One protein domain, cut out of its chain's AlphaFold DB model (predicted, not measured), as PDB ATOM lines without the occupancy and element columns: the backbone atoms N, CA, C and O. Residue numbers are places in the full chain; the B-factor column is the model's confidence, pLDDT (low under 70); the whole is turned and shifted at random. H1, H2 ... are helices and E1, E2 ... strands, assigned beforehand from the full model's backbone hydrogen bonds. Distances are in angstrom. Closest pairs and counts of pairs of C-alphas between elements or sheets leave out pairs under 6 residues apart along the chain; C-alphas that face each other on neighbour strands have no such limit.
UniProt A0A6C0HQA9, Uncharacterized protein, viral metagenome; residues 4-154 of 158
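Overview. This is residues 4 to 154 of the 158 residues of an uncharacterized protein of viral metagenome (UniProt A0A6C0HQA9). A long, twisted sheet of four strands has H4 and H5 packed over one face, which makes two layers, while the other face is bare of named helices. From one end of the sheet an arm made of H3 and the link before it sticks out, with residues 60 to 66 standing free, and it adds to the length; H1 packs on H5. The printed part has 151 residues with six named helices and four named strands, in the order H1 H2 E1 E2 H3 E3 E4 H4 H5 H6; the sheet, E1 - E2 - E3 - E4, is antiparallel throughout, and the class is mixed, helices and strands. The whole is loose, with a radius of gyration of the C-alphas of 18.5 A and spans of 66 by 32 by 25 A.

Arrangement. In the sheet, E1, residues 32 to 40, is an edge strand and forms a hairpin with E2, residues 44 to 52; N 37 and O 47 are 2.9 A apart, within hydrogen-bond range. E2 is antiparallel to E3, residues 76 to 85, at 170 degrees, with N 48 and O 80 at 2.8 A. E3 and the other edge strand, E4, residues 96 to 104, form a hairpin, with N 81 and O 101 at 2.8 A. H4, residues 112 to 130, is on the sheet at a height of 9.3 A, over E3 and E4, and runs along the strands, at 16 degrees to E4 on the local plane; the closest C-alphas of H4 and E4, those of Lys 113 and Val 102, are 5.8 A apart. H5, residues 137 to 148, is on the sheet and forms a helical hairpin with H4, opposite ways at a steep tilt of 38 degrees, only just past shallow; their closest C-alphas, His 123 and Phe 144, are 6.8 A apart. H1, residues 4 to 16, only just touches H5, with 3 pairs of C-alphas within 8 A, the closest Phe 12 and Asp 138 at 6.3 A. H2, residues 20 to 23, and H6, residues 151 to 154, only graze the sheet. H3, residues 64 to 74, is not on the sheet and touches no helix. Each O i to N i+4 pair of H1 is within hydrogen-bond range, against 6 of 7 in H3, 14 of 15 in H4 and 7 of 8 in H5; H2 and H6 are too short for such a pair.

Along the chain. H1 begins at C-alpha 4, (-39.682, -39.829, -12.330). E3 is 30.2 A long, H4 26.9 A and E1 26.8 A. H6 ends at C-alpha 154, (-6.679, -23.494, -18.736).

Size, cuts and confidence. The farthest C-alphas, Cys 61 and Ala 89, are 65.9 A apart. The printed part has no cut, and its one long link is E2 to H3. Mean pLDDT of the printed part is 78.7; residues under 70 include 4 to 32, 54 to 58 and 152 to 154.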
ATOM      1  N   ILE A   4     -40.843 -38.941 -12.168       55.88
ATOM      2  CA  ILE A   4     -39.682 -39.829 -12.330       55.88
ATOM      3  C   ILE A   4     -38.370 -39.035 -12.315       55.88
ATOM      4  O   ILE A   4     -37.393 -39.492 -11.722       55.88
ATOM      5  N   VAL A   5     -38.360 -37.853 -12.940       54.34
ATOM      6  CA  VAL A   5     -37.195 -36.959 -12.984       54.34
ATOM      7  C   VAL A   5     -36.886 -36.477 -11.574       54.34
ATOM      8  O   VAL A   5     -35.766 -36.670 -11.117       54.34
ATOM      9  N   ASP A   6     -37.904 -36.017 -10.841       58.81
ATOM     10  CA  ASP A   6     -37.752 -35.524  -9.468       58.81
ATOM     11  C   ASP A   6     -37.176 -36.587  -8.519       58.81
ATOM     12  O   ASP A   6     -36.308 -36.281  -7.710       58.81
ATOM     13  N   ARG A   7     -37.579 -37.863  -8.641       62.91
ATOM     14  CA  ARG A   7     -37.027 -38.947  -7.802       62.91
ATOM     15  C   ARG A   7     -35.578 -39.295  -8.138       62.91
ATOM     16  O   ARG A   7     -34.811 -39.603  -7.234       62.91
ATOM     17  N   ARG A   8     -35.204 -39.288  -9.423       61.94
ATOM     18  CA  ARG A   8     -33.819 -39.561  -9.852       61.94
ATOM     19  C   ARG A   8     -32.883 -38.420  -9.451       61.94
ATOM     20  O   ARG A   8     -31.765 -38.679  -9.028       61.94
ATOM     21  N   LEU A   9     -33.374 -37.184  -9.510       61.59
ATOM     22  CA  LEU A   9     -32.675 -35.987  -9.041       61.59
ATOM     23  C   LEU A   9     -32.516 -35.959  -7.526       61.59
ATOM     24  O   LEU A   9     -31.414 -35.748  -7.046       61.59
ATOM     25  N   GLN A  10     -33.587 -36.234  -6.777       63.91
ATOM     26  CA  GLN A  10     -33.519 -36.340  -5.317       63.91
ATOM     27  C   GLN A  10     -32.539 -37.425  -4.885       63.91
ATOM     28  O   GLN A  10     -31.830 -37.249  -3.904       63.91
ATOM     29  N   ARG A  11     -32.463 -38.530  -5.632       64.38
ATOM     30  CA  ARG A  11     -31.468 -39.573  -5.395       64.38
ATOM     31  C   ARG A  11     -30.046 -39.073  -5.651       64.38
ATOM     32  O   ARG A  11     -29.191 -39.281  -4.805       64.38
ATOM     33  N   PHE A  12     -29.817 -38.349  -6.746       63.53
ATOM     34  CA  PHE A  12     -28.530 -37.702  -7.010       63.53
ATOM     35  C   PHE A  12     -28.155 -36.688  -5.916       63.53
ATOM     36  O   PHE A  12     -27.035 -36.703  -5.421       63.53
ATOM     37  N   GLU A  13     -29.091 -35.848  -5.470       62.28
ATOM     38  CA  GLU A  13     -28.871 -34.920  -4.355       62.28
ATOM     39  C   GLU A  13     -28.633 -35.657  -3.022       62.28
ATOM     40  O   GLU A  13     -27.867 -35.198  -2.184       62.28
ATOM     41  N   GLN A  14     -29.243 -36.817  -2.796       64.25
ATOM     42  CA  GLN A  14     -29.010 -37.606  -1.581       64.25
ATOM     43  C   GLN A  14     -27.683 -38.374  -1.615       64.25
ATOM     44  O   GLN A  14     -27.043 -38.523  -0.578       64.25
ATOM     45  N   GLU A  15     -27.264 -38.854  -2.786       62.88
ATOM     46  CA  GLU A  15     -26.054 -39.667  -2.956       62.88
ATOM     47  C   GLU A  15     -24.797 -38.802  -3.183       62.88
ATOM     48  O   GLU A  15     -23.709 -39.176  -2.745       62.88
ATOM     49  N   HIS A  16     -24.921 -37.626  -3.814       60.22
ATOM     50  CA  HIS A  16     -23.770 -36.878  -4.341       60.22
ATOM     51  C   HIS A  16     -23.634 -35.419  -3.886       60.22
ATOM     52  O   HIS A  16     -22.569 -34.833  -4.100       60.22
ATOM     53  N   ASN A  17     -24.616 -34.838  -3.190       56.44
ATOM     54  CA  ASN A  17     -24.542 -33.447  -2.699       56.44
ATOM     55  C   ASN A  17     -23.465 -33.245  -1.607       56.44
ATOM     56  O   ASN A  17     -23.125 -32.121  -1.256       56.44
ATOM     57  N   SER A  18     -22.871 -34.335  -1.109       53.00
ATOM     58  CA  SER A  18     -21.686 -34.317  -0.238       53.00
ATOM     59  C   SER A  18     -20.433 -34.933  -0.879       53.00
ATOM     60  O   SER A  18     -19.372 -34.865  -0.275       53.00
ATOM     61  N   ASN A  19     -20.516 -35.513  -2.087       63.56
ATOM     62  CA  ASN A  19     -19.467 -36.407  -2.598       63.56
ATOM     63  C   ASN A  19     -18.976 -36.101  -4.027       63.56
ATOM     64  O   ASN A  19     -18.041 -36.740  -4.470       63.56
ATOM     65  N   LEU A  20     -19.510 -35.127  -4.782       62.66
ATOM     66  CA  LEU A  20     -18.917 -34.809  -6.104       62.66
ATOM     67  C   LEU A  20     -17.461 -34.338  -5.982       62.66
ATOM     68  O   LEU A  20     -16.600 -34.777  -6.740       62.66
ATOM     69  N   LYS A  21     -17.174 -33.475  -5.001       62.88
ATOM     70  CA  LYS A  21     -15.799 -33.034  -4.733       62.88
ATOM     71  C   LYS A  21     -14.900 -34.217  -4.373       62.88
ATOM     72  O   LYS A  21     -13.847 -34.372  -4.972       62.88
ATOM     73  N   GLU A  22     -15.344 -35.066  -3.448       64.12
ATOM     74  CA  GLU A  22     -14.623 -36.273  -3.021       64.12
ATOM     75  C   GLU A  22     -14.417 -37.265  -4.178       64.12
ATOM     76  O   GLU A  22     -13.308 -37.755  -4.377       64.12
ATOM     77  N   HIS A  23     -15.446 -37.496  -4.994       64.06
ATOM     78  CA  HIS A  23     -15.422 -38.396  -6.145       64.06
ATOM     79  C   HIS A  23     -14.399 -37.972  -7.201       64.06
ATOM     80  O   HIS A  23     -13.671 -38.808  -7.730       64.06
ATOM     81  N   PHE A  24     -14.298 -36.670  -7.481       58.94
ATOM     82  CA  PHE A  24     -13.274 -36.132  -8.377       58.94
ATOM     83  C   PHE A  24     -11.927 -35.878  -7.676       58.94
ATOM     84  O   PHE A  24     -11.019 -35.317  -8.289       58.94
ATOM     85  N   GLY A  25     -11.776 -36.272  -6.404       57.12
ATOM     86  CA  GLY A  25     -10.548 -36.084  -5.625       57.12
ATOM     87  C   GLY A  25     -10.192 -34.615  -5.382       57.12
ATOM     88  O   GLY A  25      -9.023 -34.271  -5.214       57.12
ATOM     89  N   ILE A  26     -11.186 -33.729  -5.405       61.00
ATOM     90  CA  ILE A  26     -11.005 -32.285  -5.339       61.00
ATOM     91  C   ILE A  26     -10.969 -31.864  -3.879       61.00
ATOM     92  O   ILE A  26     -11.997 -31.694  -3.224       61.00
ATOM     93  N   ILE A  27      -9.751 -31.707  -3.374       62.91
ATOM     94  CA  ILE A  27      -9.487 -31.210  -2.030       62.91
ATOM     95  C   ILE A  27      -9.451 -29.684  -2.102       62.91
ATOM     96  O   ILE A  27      -8.575 -29.110  -2.756       62.91
ATOM     97  N   ASP A  28     -10.398 -29.026  -1.432       65.81
ATOM     98  CA  ASP A  28     -10.321 -27.580  -1.236       65.81
ATOM     99  C   ASP A  28      -9.040 -27.271  -0.442       65.81
ATOM    100  O   ASP A  28      -8.793 -27.812   0.637       65.81
ATOM    101  N   THR A  29      -8.210 -26.391  -0.984       63.94
ATOM    102  CA  THR A  29      -7.040 -25.845  -0.295       63.94
ATOM    103  C   THR A  29      -7.293 -24.366   0.003       63.94
ATOM    104  O   THR A  29      -8.147 -23.748  -0.637       63.94
ATOM    105  N   PRO A  30      -6.529 -23.730   0.911       63.19
ATOM    106  CA  PRO A  30      -6.629 -22.282   1.134       63.19
ATOM    107  C   PRO A  30      -6.463 -21.453  -0.155       63.19
ATOM    108  O   PRO A  30      -6.924 -20.314  -0.249       63.19
ATOM    109  N   HIS A  31      -5.806 -22.047  -1.154       61.34
ATOM    110  CA  HIS A  31      -5.461 -21.425  -2.421       61.34
ATOM    111  C   HIS A  31      -6.304 -21.909  -3.593       61.34
ATOM    112  O   HIS A  31      -6.192 -21.320  -4.654       61.34
ATOM    113  N   ARG A  32      -7.145 -22.934  -3.430       65.62
ATOM    114  CA  ARG A  32      -7.952 -23.495  -4.516       65.62
ATOM    115  C   ARG A  32      -9.268 -24.023  -3.981       65.62
ATOM    116  O   ARG A  32      -9.263 -24.910  -3.136       65.62
ATOM    117  N   SER A  33     -10.379 -23.536  -4.516       71.81
ATOM    118  CA  SER A  33     -11.704 -24.077  -4.197       71.81
ATOM    119  C   SER A  33     -12.478 -24.390  -5.464       71.81
ATOM    120  O   SER A  33     -12.506 -23.550  -6.369       71.81
ATOM    121  N   LEU A  34     -13.154 -25.539  -5.492       69.19
ATOM    122  CA  LEU A  34     -14.143 -25.855  -6.520       69.19
ATOM    123  C   LEU A  34     -15.494 -26.104  -5.867       69.19
ATOM    124  O   LEU A  34     -15.619 -27.029  -5.073       69.19
ATOM    125  N   ASN A  35     -16.507 -25.318  -6.213       72.50
ATOM    126  CA  ASN A  35     -17.867 -25.518  -5.710       72.50
ATOM    127  C   ASN A  35     -18.803 -25.950  -6.831       72.50
ATOM    128  O   ASN A  35     -18.723 -25.411  -7.935       72.50
ATOM    129  N   PHE A  36     -19.681 -26.898  -6.507       67.94
ATOM    130  CA  PHE A  36     -20.769 -27.361  -7.355       67.94
ATOM    131  C   PHE A  36     -22.079 -26.949  -6.696       67.94
ATOM    132  O   PHE A  36     -22.382 -27.437  -5.612       67.94
ATOM    133  N   ASP A  37     -22.843 -26.077  -7.346       71.19
ATOM    134  CA  ASP A  37     -24.193 -25.732  -6.898       71.19
ATOM    135  C   ASP A  37     -25.217 -26.251  -7.902       71.19
ATOM    136  O   ASP A  37     -25.063 -26.064  -9.115       71.19
ATOM    137  N   VAL A  38     -26.272 -26.872  -7.377       69.75
ATOM    138  CA  VAL A  38     -27.389 -27.410  -8.151       69.75
ATOM    139  C   VAL A  38     -28.645 -26.608  -7.832       69.75
ATOM    140  O   VAL A  38     -29.006 -26.446  -6.668       69.75
ATOM    141  N   ALA A  39     -29.315 -26.087  -8.859       73.88
ATOM    142  CA  ALA A  39     -30.596 -25.400  -8.702       73.88
ATOM    143  C   ALA A  39     -31.659 -25.972  -9.645       73.88
ATOM    144  O   ALA A  39     -31.401 -26.196 -10.830       73.88
ATOM    145  N   LEU A  40     -32.871 -26.152  -9.119       69.25
ATOM    146  CA  LEU A  40     -34.045 -26.607  -9.860       69.25
ATOM    147  C   LEU A  40     -34.810 -25.396 -10.405       69.25
ATOM    148  O   LEU A  40     -35.518 -24.717  -9.663       69.25
ATOM    149  N   ASN A  41     -34.655 -25.098 -11.696       65.56
ATOM    150  CA  ASN A  41     -35.378 -24.005 -12.355       65.56
ATOM    151  C   ASN A  41     -35.637 -24.332 -13.835       65.56
ATOM    152  O   ASN A  41     -34.769 -24.135 -14.694       65.56
ATOM    153  N   ASP A  42     -36.813 -24.902 -14.123       69.12
ATOM    154  CA  ASP A  42     -37.183 -25.433 -15.446       69.12
ATOM    155  C   ASP A  42     -36.108 -26.365 -16.045       69.12
ATOM    156  O   ASP A  42     -35.817 -26.323 -17.241       69.12
ATOM    157  N   GLY A  43     -35.446 -27.143 -15.183       72.31
ATOM    158  CA  GLY A  43     -34.270 -27.956 -15.489       72.31
ATOM    159  C   GLY A  43     -33.287 -27.988 -14.318       72.31
ATOM    160  O   GLY A  43     -33.547 -27.386 -13.273       72.31
ATOM    161  N   ILE A  44     -32.157 -28.674 -14.505       78.06
ATOM    162  CA  ILE A  44     -31.059 -28.670 -13.530       78.06
ATOM    163  C   ILE A  44     -30.032 -27.636 -13.950       78.06
ATOM    164  O   ILE A  44     -29.512 -27.717 -15.059       78.06
ATOM    165  N   ILE A  45     -29.705 -26.693 -13.076       81.94
ATOM    166  CA  ILE A  45     -28.597 -25.767 -13.294       81.94
ATOM    167  C   ILE A  45     -27.404 -26.247 -12.484       81.94
ATOM    168  O   ILE A  45     -27.493 -26.300 -11.262       81.94
ATOM    169  N   PHE A  46     -26.298 -26.532 -13.162       80.88
ATOM    170  CA  PHE A  46     -25.006 -26.801 -12.547       80.88
ATOM    171  C   PHE A  46     -24.157 -25.539 -12.598       80.88
ATOM    172  O   PHE A  46     -23.911 -24.983 -13.668       80.88
ATOM    173  N   THR A  47     -23.705 -25.078 -11.437       82.44
ATOM    174  CA  THR A  47     -22.716 -24.004 -11.331       82.44
ATOM    175  C   THR A  47     -21.417 -24.581 -10.814       82.44
ATOM    176  O   THR A  47     -21.402 -25.212  -9.765       82.44
ATOM    177  N   ILE A  48     -20.338 -24.336 -11.545       81.88
ATOM    178  CA  ILE A  48     -18.988 -24.754 -11.198       81.88
ATOM    179  C   ILE A  48     -18.165 -23.499 -10.988       81.88
ATOM    180  O   ILE A  48     -17.954 -22.728 -11.925       81.88
ATOM    181  N   CYS A  49     -17.726 -23.280  -9.756       81.88
ATOM    182  CA  CYS A  49     -16.915 -22.131  -9.382       81.88
ATOM    183  C   CYS A  49     -15.519 -22.588  -8.993       81.88
ATOM    184  O   CYS A  49     -15.336 -23.121  -7.903       81.88
ATOM    185  N   PHE A  50     -14.550 -22.327  -9.861       80.88
ATOM    186  CA  PHE A  50     -13.131 -22.471  -9.593       80.88
ATOM    187  C   PHE A  50     -12.550 -21.126  -9.146       80.88
ATOM    188  O   PHE A  50     -12.793 -20.085  -9.768       80.88
ATOM    189  N   LYS A  51     -11.766 -21.143  -8.070       80.88
ATOM    190  CA  LYS A  51     -10.977 -19.997  -7.609       80.88
ATOM    191  C   LYS A  51      -9.586 -20.464  -7.242       80.88
ATOM    192  O   LYS A  51      -9.474 -21.442  -6.509       80.88
ATOM    193  N   GLU A  52      -8.583 -19.726  -7.688       77.06
ATOM    194  CA  GLU A  52      -7.190 -19.892  -7.312       77.06
ATOM    195  C   GLU A  52      -6.643 -18.579  -6.740       77.06
ATOM    196  O   GLU A  52      -6.662 -17.535  -7.398       77.06
ATOM    197  N   ASN A  53      -6.198 -18.626  -5.484       72.50
ATOM    198  CA  ASN A  53      -5.610 -17.485  -4.791       72.50
ATOM    199  C   ASN A  53      -4.090 -17.582  -4.874       72.50
ATOM    200  O   ASN A  53      -3.485 -18.451  -4.236       72.50
ATOM    201  N   ILE A  54      -3.473 -16.649  -5.593       69.00
ATOM    202  CA  ILE A  54      -2.015 -16.561  -5.662       69.00
ATOM    203  C   ILE A  54      -1.493 -16.085  -4.293       69.00
ATOM    204  O   ILE A  54      -1.994 -15.089  -3.759       69.00
ATOM    205  N   PRO A  55      -0.518 -16.786  -3.679       66.69
ATOM    206  CA  PRO A  55       0.026 -16.384  -2.388       66.69
ATOM    207  C   PRO A  55       0.616 -14.970  -2.463       66.69
ATOM    208  O   PRO A  55       1.315 -14.625  -3.416       66.69
ATOM    209  N   MET A  56       0.341 -14.147  -1.445       65.88
ATOM    210  CA  MET A  56       0.852 -12.774  -1.386       65.88
ATOM    211  C   MET A  56       2.380 -12.773  -1.447       65.88
ATOM    212  O   MET A  56       3.055 -13.262  -0.540       65.88
ATOM    213  N   VAL A  57       2.927 -12.152  -2.488       68.06
ATOM    214  CA  VAL A  57       4.350 -11.829  -2.541       68.06
ATOM    215  C   VAL A  57       4.553 -10.551  -1.737       68.06
ATOM    216  O   VAL A  57       4.014  -9.499  -2.079       68.06
ATOM    217  N   ASN A  58       5.313 -10.632  -0.643       68.12
ATOM    218  CA  ASN A  58       5.671  -9.446   0.128       68.12
ATOM    219  C   ASN A  58       6.696  -8.624  -0.666       68.12
ATOM    220  O   ASN A  58       7.904  -8.874  -0.613       68.12
ATOM    221  N   ILE A  59       6.195  -7.667  -1.444       76.50
ATOM    222  CA  ILE A  59       7.023  -6.729  -2.191       76.50
ATOM    223  C   ILE A  59       7.575  -5.719  -1.184       76.50
ATOM    224  O   ILE A  59       6.854  -4.841  -0.700       76.50
ATOM    225  N   LYS A  60       8.868  -5.851  -0.857       76.25
ATOM    226  CA  LYS A  60       9.567  -4.881  -0.006       76.25
ATOM    227  C   LYS A  60       9.332  -3.473  -0.564       76.25
ATOM    228  O   LYS A  60       9.504  -3.254  -1.759       76.25
ATOM    229  N   CYS A  61       8.980  -2.546   0.329       80.75
ATOM    230  CA  CYS A  61       8.735  -1.121   0.062       80.75
ATOM    231  C   CYS A  61       7.322  -0.723  -0.405       80.75
ATOM    232  O   CYS A  61       7.124   0.451  -0.713       80.75
ATOM    233  N   LEU A  62       6.329  -1.622  -0.399       83.75
ATOM    234  CA  LEU A  62       4.925  -1.236  -0.593       83.75
ATOM    235  C   LEU A  62       4.128  -1.272   0.723       83.75
ATOM    236  O   LEU A  62       4.297  -2.201   1.514       83.75
ATOM    237  N   PRO A  63       3.239  -0.290   0.975       89.75
ATOM    238  CA  PRO A  63       2.278  -0.369   2.072       89.75
ATOM    239  C   PRO A  63       1.376  -1.600   1.929       89.75
ATOM    240  O   PRO A  63       0.978  -1.945   0.814       89.75
ATOM    241  N   MET A  64       1.001  -2.214   3.055       82.62
ATOM    242  CA  MET A  64       0.196  -3.443   3.071       82.62
ATOM    243  C   MET A  64      -1.108  -3.301   2.274       82.62
ATOM    244  O   MET A  64      -1.465  -4.202   1.524       82.62
ATOM    245  N   ASP A  65      -1.763  -2.143   2.345       82.94
ATOM    246  CA  ASP A  65      -3.010  -1.876   1.617       82.94
ATOM    247  C   ASP A  65      -2.831  -1.955   0.093       82.94
ATOM    248  O   ASP A  65      -3.698  -2.465  -0.620       82.94
ATOM    249  N   ILE A  66      -1.682  -1.499  -0.417       82.19
ATOM    250  CA  ILE A  66      -1.341  -1.585  -1.840       82.19
ATOM    251  C   ILE A  66      -1.047  -3.035  -2.222       82.19
ATOM    252  O   ILE A  66      -1.520  -3.490  -3.260       82.19
ATOM    253  N   ILE A  67      -0.337  -3.782  -1.372       81.50
ATOM    254  CA  ILE A  67      -0.055  -5.205  -1.605       81.50
ATOM    255  C   ILE A  67      -1.362  -6.013  -1.614       81.50
ATOM    256  O   ILE A  67      -1.568  -6.811  -2.523       81.50
ATOM    257  N   CYS A  68      -2.284  -5.764  -0.680       77.50
ATOM    258  CA  CYS A  68      -3.619  -6.371  -0.660       77.50
ATOM    259  C   CYS A  68      -4.405  -6.053  -1.936       77.50
ATOM    260  O   CYS A  68      -5.045  -6.931  -2.517       77.50
ATOM    261  N   LYS A  69      -4.340  -4.800  -2.400       80.00
ATOM    262  CA  LYS A  69      -5.017  -4.379  -3.624       80.00
ATOM    263  C   LYS A  69      -4.426  -5.065  -4.854       80.00
ATOM    264  O   LYS A  69      -5.191  -5.596  -5.648       80.00
ATOM    265  N   ILE A  70      -3.101  -5.136  -4.978       76.69
ATOM    266  CA  ILE A  70      -2.418  -5.868  -6.058       76.69
ATOM    267  C   ILE A  70      -2.782  -7.356  -6.009       76.69
ATOM    268  O   ILE A  70      -3.213  -7.903  -7.019       76.69
ATOM    269  N   ALA A  71      -2.708  -7.987  -4.835       74.06
ATOM    270  CA  ALA A  71      -3.067  -9.391  -4.646       74.06
ATOM    271  C   ALA A  71      -4.512  -9.694  -5.075       74.06
ATOM    272  O   ALA A  71      -4.771 -10.744  -5.653       74.06
ATOM    273  N   SER A  72      -5.449  -8.757  -4.884       72.44
ATOM    274  CA  SER A  72      -6.832  -8.941  -5.340       72.44
ATOM    275  C   SER A  72      -6.982  -9.054  -6.865       72.44
ATOM    276  O   SER A  72      -7.905  -9.726  -7.321       72.44
ATOM    277  N   TYR A  73      -6.072  -8.456  -7.645       69.81
ATOM    278  CA  TYR A  73      -6.036  -8.579  -9.110       69.81
ATOM    279  C   TYR A  73      -5.310  -9.837  -9.592       69.81
ATOM    280  O   TYR A  73      -5.495 -10.234 -10.736       69.81
ATOM    281  N   LEU A  74      -4.496 -10.453  -8.733       71.75
ATOM    282  CA  LEU A  74      -3.750 -11.672  -9.047       71.75
ATOM    283  C   LEU A  74      -4.596 -12.941  -8.873       71.75
ATOM    284  O   LEU A  74      -4.211 -14.000  -9.349       71.75
ATOM    285  N   ASN A  75      -5.746 -12.862  -8.202       76.06
ATOM    286  CA  ASN A  75      -6.610 -14.025  -8.004       76.06
ATOM    287  C   ASN A  75      -7.266 -14.449  -9.320       76.06
ATOM    288  O   ASN A  75      -7.949 -13.648  -9.957       76.06
ATOM    289  N   CYS A  76      -7.142 -15.723  -9.677       78.69
ATOM    290  CA  CYS A  76      -7.727 -16.287 -10.886       78.69
ATOM    291  C   CYS A  76      -9.055 -16.981 -10.527       78.69
ATOM    292  O   CYS A  76      -9.158 -17.736  -9.562       78.69
ATOM    293  N   SER A  77     -10.124 -16.691 -11.264       84.56
ATOM    294  CA  SER A  77     -11.456 -17.244 -11.021       84.56
ATOM    295  C   SER A  77     -12.166 -17.578 -12.323       84.56
ATOM    296  O   SER A  77     -12.087 -16.845 -13.312       84.56
ATOM    297  N   LEU A  78     -12.884 -18.695 -12.300       86.56
ATOM    298  CA  LEU A  78     -13.680 -19.201 -13.403       86.56
ATOM    299  C   LEU A  78     -14.992 -19.734 -12.847       86.56
ATOM    300  O   LEU A  78     -15.022 -20.575 -11.958       86.56
ATOM    301  N   THR A  79     -16.096 -19.227 -13.366       88.50
ATOM    302  CA  THR A  79     -17.438 -19.698 -13.054       88.50
ATOM    303  C   THR A  79     -18.112 -20.136 -14.334       88.50
ATOM    304  O   THR A  79     -18.328 -19.324 -15.233       88.50
ATOM    305  N   ILE A  80     -18.481 -21.407 -14.396       88.88
ATOM    306  CA  ILE A  80     -19.195 -22.011 -15.515       88.88
ATOM    307  C   ILE A  80     -20.580 -22.380 -15.015       88.88
ATOM    308  O   ILE A  80     -20.722 -23.005 -13.969       88.88
ATOM    309  N   LYS A  81     -21.608 -21.982 -15.755       90.94
ATOM    310  CA  LYS A  81     -22.983 -22.396 -15.496       90.94
ATOM    311  C   LYS A  81     -23.513 -23.151 -16.691       90.94
ATOM    312  O   LYS A  81     -23.525 -22.604 -17.793       90.94
ATOM    313  N   THR A  82     -23.993 -24.360 -16.461       91.12
ATOM    314  CA  THR A  82     -24.673 -25.182 -17.459       91.12
ATOM    315  C   THR A  82     -26.081 -25.519 -16.994       91.12
ATOM    316  O   THR A  82     -26.390 -25.479 -15.803       91.12
ATOM    317  N   LYS A  83     -26.963 -25.799 -17.950       90.12
ATOM    318  CA  LYS A  83     -28.345 -26.193 -17.701       90.12
ATOM    319  C   LYS A  83     -28.656 -27.487 -18.438       90.12
ATOM    320  O   LYS A  83     -28.399 -27.583 -19.635       90.12
ATOM    321  N   ILE A  84     -29.259 -28.429 -17.724       89.81
ATOM    322  CA  ILE A  84     -29.826 -29.663 -18.256       89.81
ATOM    323  C   ILE A  84     -31.329 -29.475 -18.438       89.81
ATOM    324  O   ILE A  84     -32.040 -29.107 -17.497       89.81
ATOM    325  N   ILE A  85     -31.809 -29.753 -19.644       89.25
ATOM    326  CA  ILE A  85     -33.222 -29.719 -20.011       89.25
ATOM    327  C   ILE A  85     -33.668 -31.139 -20.350       89.25
ATOM    328  O   ILE A  85     -33.046 -31.824 -21.160       89.25
ATOM    329  N   TYR A  86     -34.768 -31.573 -19.736       86.19
ATOM    330  CA  TYR A  86     -35.362 -32.875 -20.015       86.19
ATOM    331  C   TYR A  86     -36.403 -32.765 -21.128       86.19
ATOM    332  O   TYR A  86     -37.347 -31.980 -20.982       86.19
ATOM    333  N   PRO A  87     -36.286 -33.556 -22.209       88.44
ATOM    334  CA  PRO A  87     -37.323 -33.615 -23.226       88.44
ATOM    335  C   PRO A  87     -38.589 -34.284 -22.679       88.44
ATOM    336  O   PRO A  87     -38.558 -35.048 -21.710       88.44
ATOM    337  N   ALA A  88     -39.722 -34.040 -23.339       87.56
ATOM    338  CA  ALA A  88     -40.997 -34.650 -22.962       87.56
ATOM    339  C   ALA A  88     -40.974 -36.186 -23.067       87.56
ATOM    340  O   ALA A  88     -41.648 -36.862 -22.291       87.56
ATOM    341  N   ALA A  89     -40.175 -36.729 -23.991       89.00
ATOM    342  CA  ALA A  89     -40.016 -38.165 -24.204       89.00
ATOM    343  C   ALA A  89     -38.949 -38.814 -23.300       89.00
ATOM    344  O   ALA A  89     -38.628 -39.988 -23.475       89.00
ATOM    345  N   TYR A  90     -38.385 -38.096 -22.323       85.44
ATOM    346  CA  TYR A  90     -37.449 -38.680 -21.361       85.44
ATOM    347  C   TYR A  90     -38.102 -39.859 -20.602       85.44
ATOM    348  O   TYR A  90     -39.231 -39.716 -20.119       85.44
ATOM    349  N   PRO A  91     -37.427 -41.015 -20.435       89.38
ATOM    350  CA  PRO A  91     -36.000 -41.281 -20.668       89.38
ATOM    351  C   PRO A  91     -35.645 -41.864 -22.048       89.38
ATOM    352  O   PRO A  91     -34.518 -42.315 -22.231       89.38
ATOM    353  N   PHE A  92     -36.575 -41.897 -23.003       89.00
ATOM    354  CA  PHE A  92     -36.325 -42.424 -24.351       89.00
ATOM    355  C   PHE A  92     -35.517 -41.467 -25.226       89.00
ATOM    356  O   PHE A  92     -34.779 -41.915 -26.097       89.00
ATOM    357  N   GLU A  93     -35.599 -40.169 -24.942       90.56
ATOM    358  CA  GLU A  93     -34.704 -39.156 -25.495       90.56
ATOM    359  C   GLU A  93     -33.707 -38.674 -24.429       90.56
ATOM    360  O   GLU A  93     -34.091 -38.542 -23.255       90.56
ATOM    361  N   PRO A  94     -32.443 -38.403 -24.814       91.94
ATOM    362  CA  PRO A  94     -31.432 -37.915 -23.889       91.94
ATOM    363  C   PRO A  94     -31.774 -36.524 -23.349       91.94
ATOM    364  O   PRO A  94     -32.380 -35.709 -24.052       91.94
ATOM    365  N   PRO A  95     -31.343 -36.208 -22.118       91.69
ATOM    366  CA  PRO A  95     -31.332 -34.833 -21.647       91.69
ATOM    367  C   PRO A  95     -30.407 -33.973 -22.521       91.69
ATOM    368  O   PRO A  95     -29.411 -34.451 -23.060       91.69
ATOM    369  N   GLN A  96     -30.731 -32.688 -22.651       92.50
ATOM    370  CA  GLN A  96     -29.919 -31.733 -23.399       92.50
ATOM    371  C   GLN A  96     -29.189 -30.787 -22.458       92.50
ATOM    372  O   GLN A  96     -29.807 -30.110 -21.632       92.50
ATOM    373  N   TRP A  97     -27.875 -30.707 -22.628       93.94
ATOM    374  CA  TRP A  97     -27.027 -29.750 -21.941       93.94
ATOM    375  C   TRP A  97     -26.949 -28.446 -22.729       93.94
ATOM    376  O   TRP A  97     -26.894 -28.433 -23.957       93.94
ATOM    377  N   SER A  98     -26.908 -27.328 -22.020       93.81
ATOM    378  CA  SER A  98     -26.687 -26.002 -22.596       93.81
ATOM    379  C   SER A  98     -25.773 -25.186 -21.697       93.81
ATOM    380  O   SER A  98     -25.812 -25.308 -20.469       93.81
ATOM    381  N   LEU A  99     -24.940 -24.342 -22.300       94.19
ATOM    382  CA  LEU A  99     -24.117 -23.393 -21.566       94.19
ATOM    383  C   LEU A  99     -24.942 -22.139 -21.259       94.19
ATOM    384  O   LEU A  99     -25.468 -21.498 -22.163       94.19
ATOM    385  N   VAL A 100     -25.049 -21.780 -19.981       92.50
ATOM    386  CA  VAL A 100     -25.775 -20.583 -19.530       92.50
ATOM    387  C   VAL A 100     -24.835 -19.388 -19.473       92.50
ATOM    388  O   VAL A 100     -25.142 -18.322 -20.002       92.50
ATOM    389  N   CYS A 101     -23.689 -19.537 -18.807       91.12
ATOM    390  CA  CYS A 101     -22.680 -18.487 -18.781       91.12
ATOM    391  C   CYS A 101     -21.297 -19.015 -18.419       91.12
ATOM    392  O   CYS A 101     -21.163 -19.953 -17.635       91.12
ATOM    393  N   VAL A 102     -20.276 -18.309 -18.896       91.06
ATOM    394  CA  VAL A 102     -18.897 -18.428 -18.424       91.06
ATOM    395  C   VAL A 102     -18.473 -17.044 -17.956       91.06
ATOM    396  O   VAL A 102     -18.588 -16.073 -18.701       91.06
ATOM    397  N   LYS A 103     -18.039 -16.936 -16.704       89.50
ATOM    398  CA  LYS A 103     -17.483 -15.712 -16.124       89.50
ATOM    399  C   LYS A 103     -16.082 -16.016 -15.642       89.50
ATOM    400  O   LYS A 103     -15.910 -16.930 -14.844       89.50
ATOM    401  N   HIS A 104     -15.101 -15.259 -16.102       87.81
ATOM    402  CA  HIS A 104     -13.723 -15.432 -15.673       87.81
ATOM    403  C   HIS A 104     -12.994 -14.099 -15.638       87.81
ATOM    404  O   HIS A 104     -13.384 -13.147 -16.311       87.81
ATOM    405  N   ASN A 105     -11.923 -14.060 -14.858       81.75
ATOM    406  CA  ASN A 105     -10.905 -13.012 -14.896       81.75
ATOM    407  C   ASN A 105      -9.518 -13.583 -15.245       81.75
ATOM    408  O   ASN A 105      -8.506 -12.949 -14.979       81.75
ATOM    409  N   ILE A 106      -9.489 -14.787 -15.820       80.00
ATOM    410  CA  ILE A 106      -8.279 -15.446 -16.318       80.00
ATOM    411  C   ILE A 106      -7.946 -14.889 -17.699       80.00
ATOM    412  O   ILE A 106      -8.829 -14.821 -18.562       80.00
ATOM    413  N   GLU A 107      -6.680 -14.543 -17.910       75.25
ATOM    414  CA  GLU A 107      -6.122 -14.304 -19.236       75.25
ATOM    415  C   GLU A 107      -5.871 -15.658 -19.908       75.25
ATOM    416  O   GLU A 107      -5.091 -16.475 -19.429       75.25
ATOM    417  N   SER A 108      -6.604 -15.933 -20.983       75.12
ATOM    418  CA  SER A 108      -6.558 -17.209 -21.695       75.12
ATOM    419  C   SER A 108      -6.273 -16.956 -23.166       75.12
ATOM    420  O   SER A 108      -6.836 -16.041 -23.768       75.12
ATOM    421  N   ARG A 109      -5.435 -17.805 -23.769       79.38
ATOM    422  CA  ARG A 109      -5.145 -17.769 -25.214       79.38
ATOM    423  C   ARG A 109      -6.334 -18.213 -26.065       79.38
ATOM    424  O   ARG A 109      -6.362 -17.948 -27.263       79.38
ATOM    425  N   ILE A 110      -7.287 -18.912 -25.451       83.50
ATOM    426  CA  ILE A 110      -8.503 -19.404 -26.094       83.50
ATOM    427  C   ILE A 110      -9.730 -18.675 -25.555       83.50
ATOM    428  O   ILE A 110      -9.787 -18.300 -24.378       83.50
ATOM    429  N   ASN A 111     -10.748 -18.531 -26.403       87.69
ATOM    430  CA  ASN A 111     -12.053 -18.059 -25.972       87.69
ATOM    431  C   ASN A 111     -12.722 -19.142 -25.112       87.69
ATOM    432  O   ASN A 111     -13.232 -20.139 -25.625       87.69
ATOM    433  N   LEU A 112     -12.714 -18.950 -23.790       88.12
ATOM    434  CA  LEU A 112     -13.256 -19.930 -22.846       88.12
ATOM    435  C   LEU A 112     -14.746 -20.191 -23.076       88.12
ATOM    436  O   LEU A 112     -15.201 -21.312 -22.866       88.12
ATOM    437  N   LYS A 113     -15.510 -19.193 -23.532       91.00
ATOM    438  CA  LYS A 113     -16.929 -19.388 -23.838       91.00
ATOM    439  C   LYS A 113     -17.100 -20.385 -24.986       91.00
ATOM    440  O   LYS A 113     -17.769 -21.391 -24.789       91.00
ATOM    441  N   GLU A 114     -16.451 -20.142 -26.123       91.12
ATOM    442  CA  GLU A 114     -16.508 -21.035 -27.294       91.12
ATOM    443  C   GLU A 114     -15.999 -22.441 -26.958       91.12
ATOM    444  O   GLU A 114     -16.591 -23.439 -27.362       91.12
ATOM    445  N   TYR A 115     -14.937 -22.533 -26.154       91.31
ATOM    446  CA  TYR A 115     -14.402 -23.807 -25.684       91.31
ATOM    447  C   TYR A 115     -15.436 -24.621 -24.888       91.31
ATOM    448  O   TYR A 115     -15.646 -25.802 -25.167       91.31
ATOM    449  N   TYR A 116     -16.123 -24.006 -23.921       91.81
ATOM    450  CA  TYR A 116     -17.150 -24.705 -23.142       91.81
ATOM    451  C   TYR A 116     -18.431 -24.970 -23.944       91.81
ATOM    452  O   TYR A 116     -19.084 -25.986 -23.702       91.81
ATOM    453  N   GLU A 117     -18.782 -24.117 -24.911       94.31
ATOM    454  CA  GLU A 117     -19.872 -24.391 -25.862       94.31
ATOM    455  C   GLU A 117     -19.568 -25.649 -26.678       94.31
ATOM    456  O   GLU A 117     -20.409 -26.545 -26.761       94.31
ATOM    457  N   TYR A 118     -18.336 -25.772 -27.177       93.81
ATOM    458  CA  TYR A 118     -17.874 -26.955 -27.896       93.81
ATOM    459  C   TYR A 118     -17.930 -28.233 -27.040       93.81
ATOM    460  O   TYR A 118     -18.364 -29.283 -27.522       93.81
ATOM    461  N   LEU A 119     -17.537 -28.167 -25.763       92.75
ATOM    462  CA  LEU A 119     -17.627 -29.320 -24.857       92.75
ATOM    463  C   LEU A 119     -19.079 -29.759 -24.626       92.75
ATOM    464  O   LEU A 119     -19.367 -30.957 -24.653       92.75
ATOM    465  N   VAL A 120     -19.994 -28.803 -24.441       94.31
ATOM    466  CA  VAL A 120     -21.433 -29.078 -24.308       94.31
ATOM    467  C   VAL A 120     -21.988 -29.716 -25.579       94.31
ATOM    468  O   VAL A 120     -22.690 -30.725 -25.505       94.31
ATOM    469  N   GLU A 121     -21.657 -29.173 -26.748       94.88
ATOM    470  CA  GLU A 121     -22.111 -29.713 -28.028       94.88
ATOM    471  C   GLU A 121     -21.590 -31.136 -28.254       94.88
ATOM    472  O   GLU A 121     -22.353 -32.040 -28.596       94.88
ATOM    473  N   THR A 122     -20.304 -31.363 -27.990       94.38
ATOM    474  CA  THR A 122     -19.675 -32.684 -28.108       94.38
ATOM    475  C   THR A 122     -20.332 -33.697 -27.170       94.38
ATOM    476  O   THR A 122     -20.580 -34.841 -27.558       94.38
ATOM    477  N   HIS A 123     -20.662 -33.282 -25.946       94.62
ATOM    478  CA  HIS A 123     -21.365 -34.119 -24.976       94.62
ATOM    479  C   HIS A 123     -22.772 -34.497 -25.441       94.62
ATOM    480  O   HIS A 123     -23.125 -35.677 -25.445       94.62
ATOM    481  N   ASN A 124     -23.546 -33.519 -25.911       94.50
ATOM    482  CA  ASN A 124     -24.875 -33.758 -26.469       94.50
ATOM    483  C   ASN A 124     -24.822 -34.680 -27.695       94.50
ATOM    484  O   ASN A 124     -25.642 -35.587 -27.824       94.50
ATOM    485  N   ASN A 125     -23.848 -34.479 -28.588       94.31
ATOM    486  CA  ASN A 125     -23.684 -35.291 -29.794       94.31
ATOM    487  C   ASN A 125     -23.335 -36.749 -29.474       94.31
ATOM    488  O   ASN A 125     -23.873 -37.645 -30.121       94.31
ATOM    489  N   LYS A 126     -22.506 -36.995 -28.451       93.00
ATOM    490  CA  LYS A 126     -22.217 -38.347 -27.946       93.00
ATOM    491  C   LYS A 126     -23.508 -39.052 -27.521       93.00
ATOM    492  O   LYS A 126     -23.852 -40.107 -28.048       93.00
ATOM    493  N   TYR A 127     -24.277 -38.435 -26.625       91.31
ATOM    494  CA  TYR A 127     -25.504 -39.053 -26.117       91.31
ATOM    495  C   TYR A 127     -26.653 -39.069 -27.122       91.31
ATOM    496  O   TYR A 127     -27.572 -39.863 -26.985       91.31
ATOM    497  N   ARG A 128     -26.594 -38.298 -28.205       89.75
ATOM    498  CA  ARG A 128     -27.547 -38.468 -29.305       89.75
ATOM    499  C   ARG A 128     -27.474 -39.864 -29.942       89.75
ATOM    500  O   ARG A 128     -28.490 -40.340 -30.441       89.75
ATOM    501  N   LEU A 129     -26.297 -40.488 -29.945       90.12
ATOM    502  CA  LEU A 129     -26.073 -41.819 -30.517       90.12
ATOM    503  C   LEU A 129     -26.084 -42.913 -29.448       90.12
ATOM    504  O   LEU A 129     -26.667 -43.972 -29.663       90.12
ATOM    505  N   ASP A 130     -25.478 -42.632 -28.294       92.25
ATOM    506  CA  ASP A 130     -25.202 -43.646 -27.273       92.25
ATOM    507  C   ASP A 130     -26.263 -43.704 -26.164       92.25
ATOM    508  O   ASP A 130     -26.205 -44.577 -25.294       92.25
ATOM    509  N   TRP A 131     -27.226 -42.773 -26.144       92.62
ATOM    510  CA  TRP A 131     -28.223 -42.742 -25.080       92.62
ATOM    511  C   TRP A 131     -29.151 -43.948 -25.118       92.62
ATOM    512  O   TRP A 131     -29.687 -44.351 -26.149       92.62
ATOM    513  N   SER A 132     -29.404 -44.473 -23.928       92.25
ATOM    514  CA  SER A 132     -30.400 -45.497 -23.684       92.25
ATOM    515  C   SER A 132     -31.157 -45.142 -22.408       92.25
ATOM    516  O   SER A 132     -30.544 -44.637 -21.466       92.25
ATOM    517  N   PRO A 133     -32.457 -45.474 -22.301       88.38
ATOM    518  CA  PRO A 133     -33.222 -45.331 -21.061       88.38
ATOM    519  C   PRO A 133     -32.603 -46.017 -19.832       88.38
ATOM    520  O   PRO A 133     -32.981 -45.698 -18.700       88.38
ATOM    521  N   ALA A 134     -31.704 -46.983 -20.058       88.62
ATOM    522  CA  ALA A 134     -30.945 -47.678 -19.022       88.62
ATOM    523  C   ALA A 134     -29.791 -46.838 -18.448       88.62
ATOM    524  O   ALA A 134     -29.311 -47.137 -17.357       88.62
ATOM    525  N   ILE A 135     -29.350 -45.795 -19.156       86.00
ATOM    526  CA  ILE A 135     -28.340 -44.865 -18.661       86.00
ATOM    527  C   ILE A 135     -29.000 -43.959 -17.627       86.00
ATOM    528  O   ILE A 135     -30.015 -43.301 -17.874       86.00
ATOM    529  N   HIS A 136     -28.428 -43.964 -16.430       82.56
ATOM    530  CA  HIS A 136     -28.883 -43.116 -15.349       82.56
ATOM    531  C   HIS A 136     -28.282 -41.704 -15.476       82.56
ATOM    532  O   HIS A 136     -27.239 -41.490 -16.093       82.56
ATOM    533  N   ILE A 137     -29.000 -40.717 -14.941       80.00
ATOM    534  CA  ILE A 137     -28.646 -39.296 -15.077       80.00
ATOM    535  C   ILE A 137     -27.376 -38.919 -14.303       80.00
ATOM    536  O   ILE A 137     -26.633 -38.046 -14.726       80.00
ATOM    537  N   ASP A 138     -27.121 -39.587 -13.185       77.50
ATOM    538  CA  ASP A 138     -25.875 -39.503 -12.423       77.50
ATOM    539  C   ASP A 138     -24.656 -39.808 -13.304       77.50
ATOM    540  O   ASP A 138     -23.704 -39.036 -13.308       77.50
ATOM    541  N   ILE A 139     -24.713 -40.866 -14.119       84.25
ATOM    542  CA  ILE A 139     -23.643 -41.247 -15.049       84.25
ATOM    543  C   ILE A 139     -23.426 -40.151 -16.098       84.25
ATOM    544  O   ILE A 139     -22.284 -39.798 -16.377       84.25
ATOM    545  N   ASP A 140     -24.502 -39.595 -16.659       86.94
ATOM    546  CA  ASP A 140     -24.430 -38.488 -17.625       86.94
ATOM    547  C   ASP A 140     -23.779 -37.234 -17.018       86.94
ATOM    548  O   ASP A 140     -22.865 -36.648 -17.601       86.94
ATOM    549  N   ILE A 141     -24.195 -36.863 -15.803       83.38
ATOM    550  CA  ILE A 141     -23.622 -35.738 -15.056       83.38
ATOM    551  C   ILE A 141     -22.138 -35.976 -14.763       83.38
ATOM    552  O   ILE A 141     -21.324 -35.077 -14.974       83.38
ATOM    553  N   LEU A 142     -21.765 -37.173 -14.305       82.38
ATOM    554  CA  LEU A 142     -20.373 -37.520 -14.017       82.38
ATOM    555  C   LEU A 142     -19.506 -37.499 -15.285       82.38
ATOM    556  O   LEU A 142     -18.412 -36.935 -15.259       82.38
ATOM    557  N   ASP A 143     -20.003 -38.037 -16.406       87.50
ATOM    558  CA  ASP A 143     -19.313 -37.989 -17.704       87.50
ATOM    559  C   ASP A 143     -19.097 -36.538 -18.153       87.50
ATOM    560  O   ASP A 143     -17.992 -36.186 -18.567       87.50
ATOM    561  N   PHE A 144     -20.099 -35.665 -18.007       88.44
ATOM    562  CA  PHE A 144     -19.947 -34.249 -18.342       88.44
ATOM    563  C   PHE A 144     -18.929 -33.541 -17.438       88.44
ATOM    564  O   PHE A 144     -18.022 -32.870 -17.936       88.44
ATOM    565  N   ILE A 145     -19.033 -33.716 -16.113       82.06
ATOM    566  CA  ILE A 145     -18.118 -33.078 -15.155       82.06
ATOM    567  C   ILE A 145     -16.670 -33.532 -15.388       82.06
ATOM    568  O   ILE A 145     -15.749 -32.719 -15.313       82.06
ATOM    569  N   SER A 146     -16.454 -34.799 -15.746       81.56
ATOM    570  CA  SER A 146     -15.113 -35.310 -16.044       81.56
ATOM    571  C   SER A 146     -14.426 -34.575 -17.208       81.56
ATOM    572  O   SER A 146     -13.213 -34.383 -17.171       81.56
ATOM    573  N   LYS A 147     -15.195 -34.102 -18.201       83.31
ATOM    574  CA  LYS A 147     -14.681 -33.419 -19.404       83.31
ATOM    575  C   LYS A 147     -14.411 -31.935 -19.200       83.31
ATOM    576  O   LYS A 147     -13.624 -31.344 -19.929       83.31
ATOM    577  N   ILE A 148     -15.104 -31.305 -18.258       81.00
ATOM    578  CA  ILE A 148     -14.934 -29.873 -17.964       81.00
ATOM    579  C   ILE A 148     -13.901 -29.633 -16.859       81.00
ATOM    580  O   ILE A 148     -13.441 -28.506 -16.696       81.00
ATOM    581  N   ASN A 149     -13.508 -30.673 -16.116       73.06
ATOM    582  CA  ASN A 149     -12.549 -30.592 -15.014       73.06
ATOM    583  C   ASN A 149     -11.080 -30.539 -15.495       73.06
ATOM    584  O   ASN A 149     -10.244 -31.350 -15.100       73.06
ATOM    585  N   HIS A 150     -10.758 -29.573 -16.356       73.69
ATOM    586  CA  HIS A 150      -9.404 -29.328 -16.880       73.69
ATOM    587  C   HIS A 150      -8.885 -27.927 -16.519       73.69
ATOM    588  O   HIS A 150      -8.088 -27.333 -17.244       73.69
ATOM    589  N   PHE A 151      -9.339 -27.389 -15.384       72.31
ATOM    590  CA  PHE A 151      -9.052 -26.018 -14.947       72.31
ATOM    591  C   PHE A 151      -7.555 -25.716 -14.828       72.31
ATOM    592  O   PHE A 151      -7.126 -24.645 -15.242       72.31
ATOM    593  N   ASP A 152      -6.761 -26.686 -14.369       66.94
ATOM    594  CA  ASP A 152      -5.306 -26.544 -14.212       66.94
ATOM    595  C   ASP A 152      -4.571 -26.333 -15.543       66.94
ATOM    596  O   ASP A 152      -3.505 -25.730 -15.575       66.94
ATOM    597  N   TYR A 153      -5.135 -26.819 -16.653       67.75
ATOM    598  CA  TYR A 153      -4.571 -26.619 -17.991       67.75
ATOM    599  C   TYR A 153      -4.970 -25.266 -18.590       67.75
ATOM    600  O   TYR A 153      -4.233 -24.685 -19.382       67.75
ATOM    601  N   LEU A 154      -6.148 -24.758 -18.223       66.25
ATOM    602  CA  LEU A 154      -6.679 -23.494 -18.736       66.25
ATOM    603  C   LEU A 154      -6.059 -22.271 -18.057       66.25
ATOM    604  O   LEU A 154      -6.170 -21.159 -18.571       66.25
TER     605      LEU A 154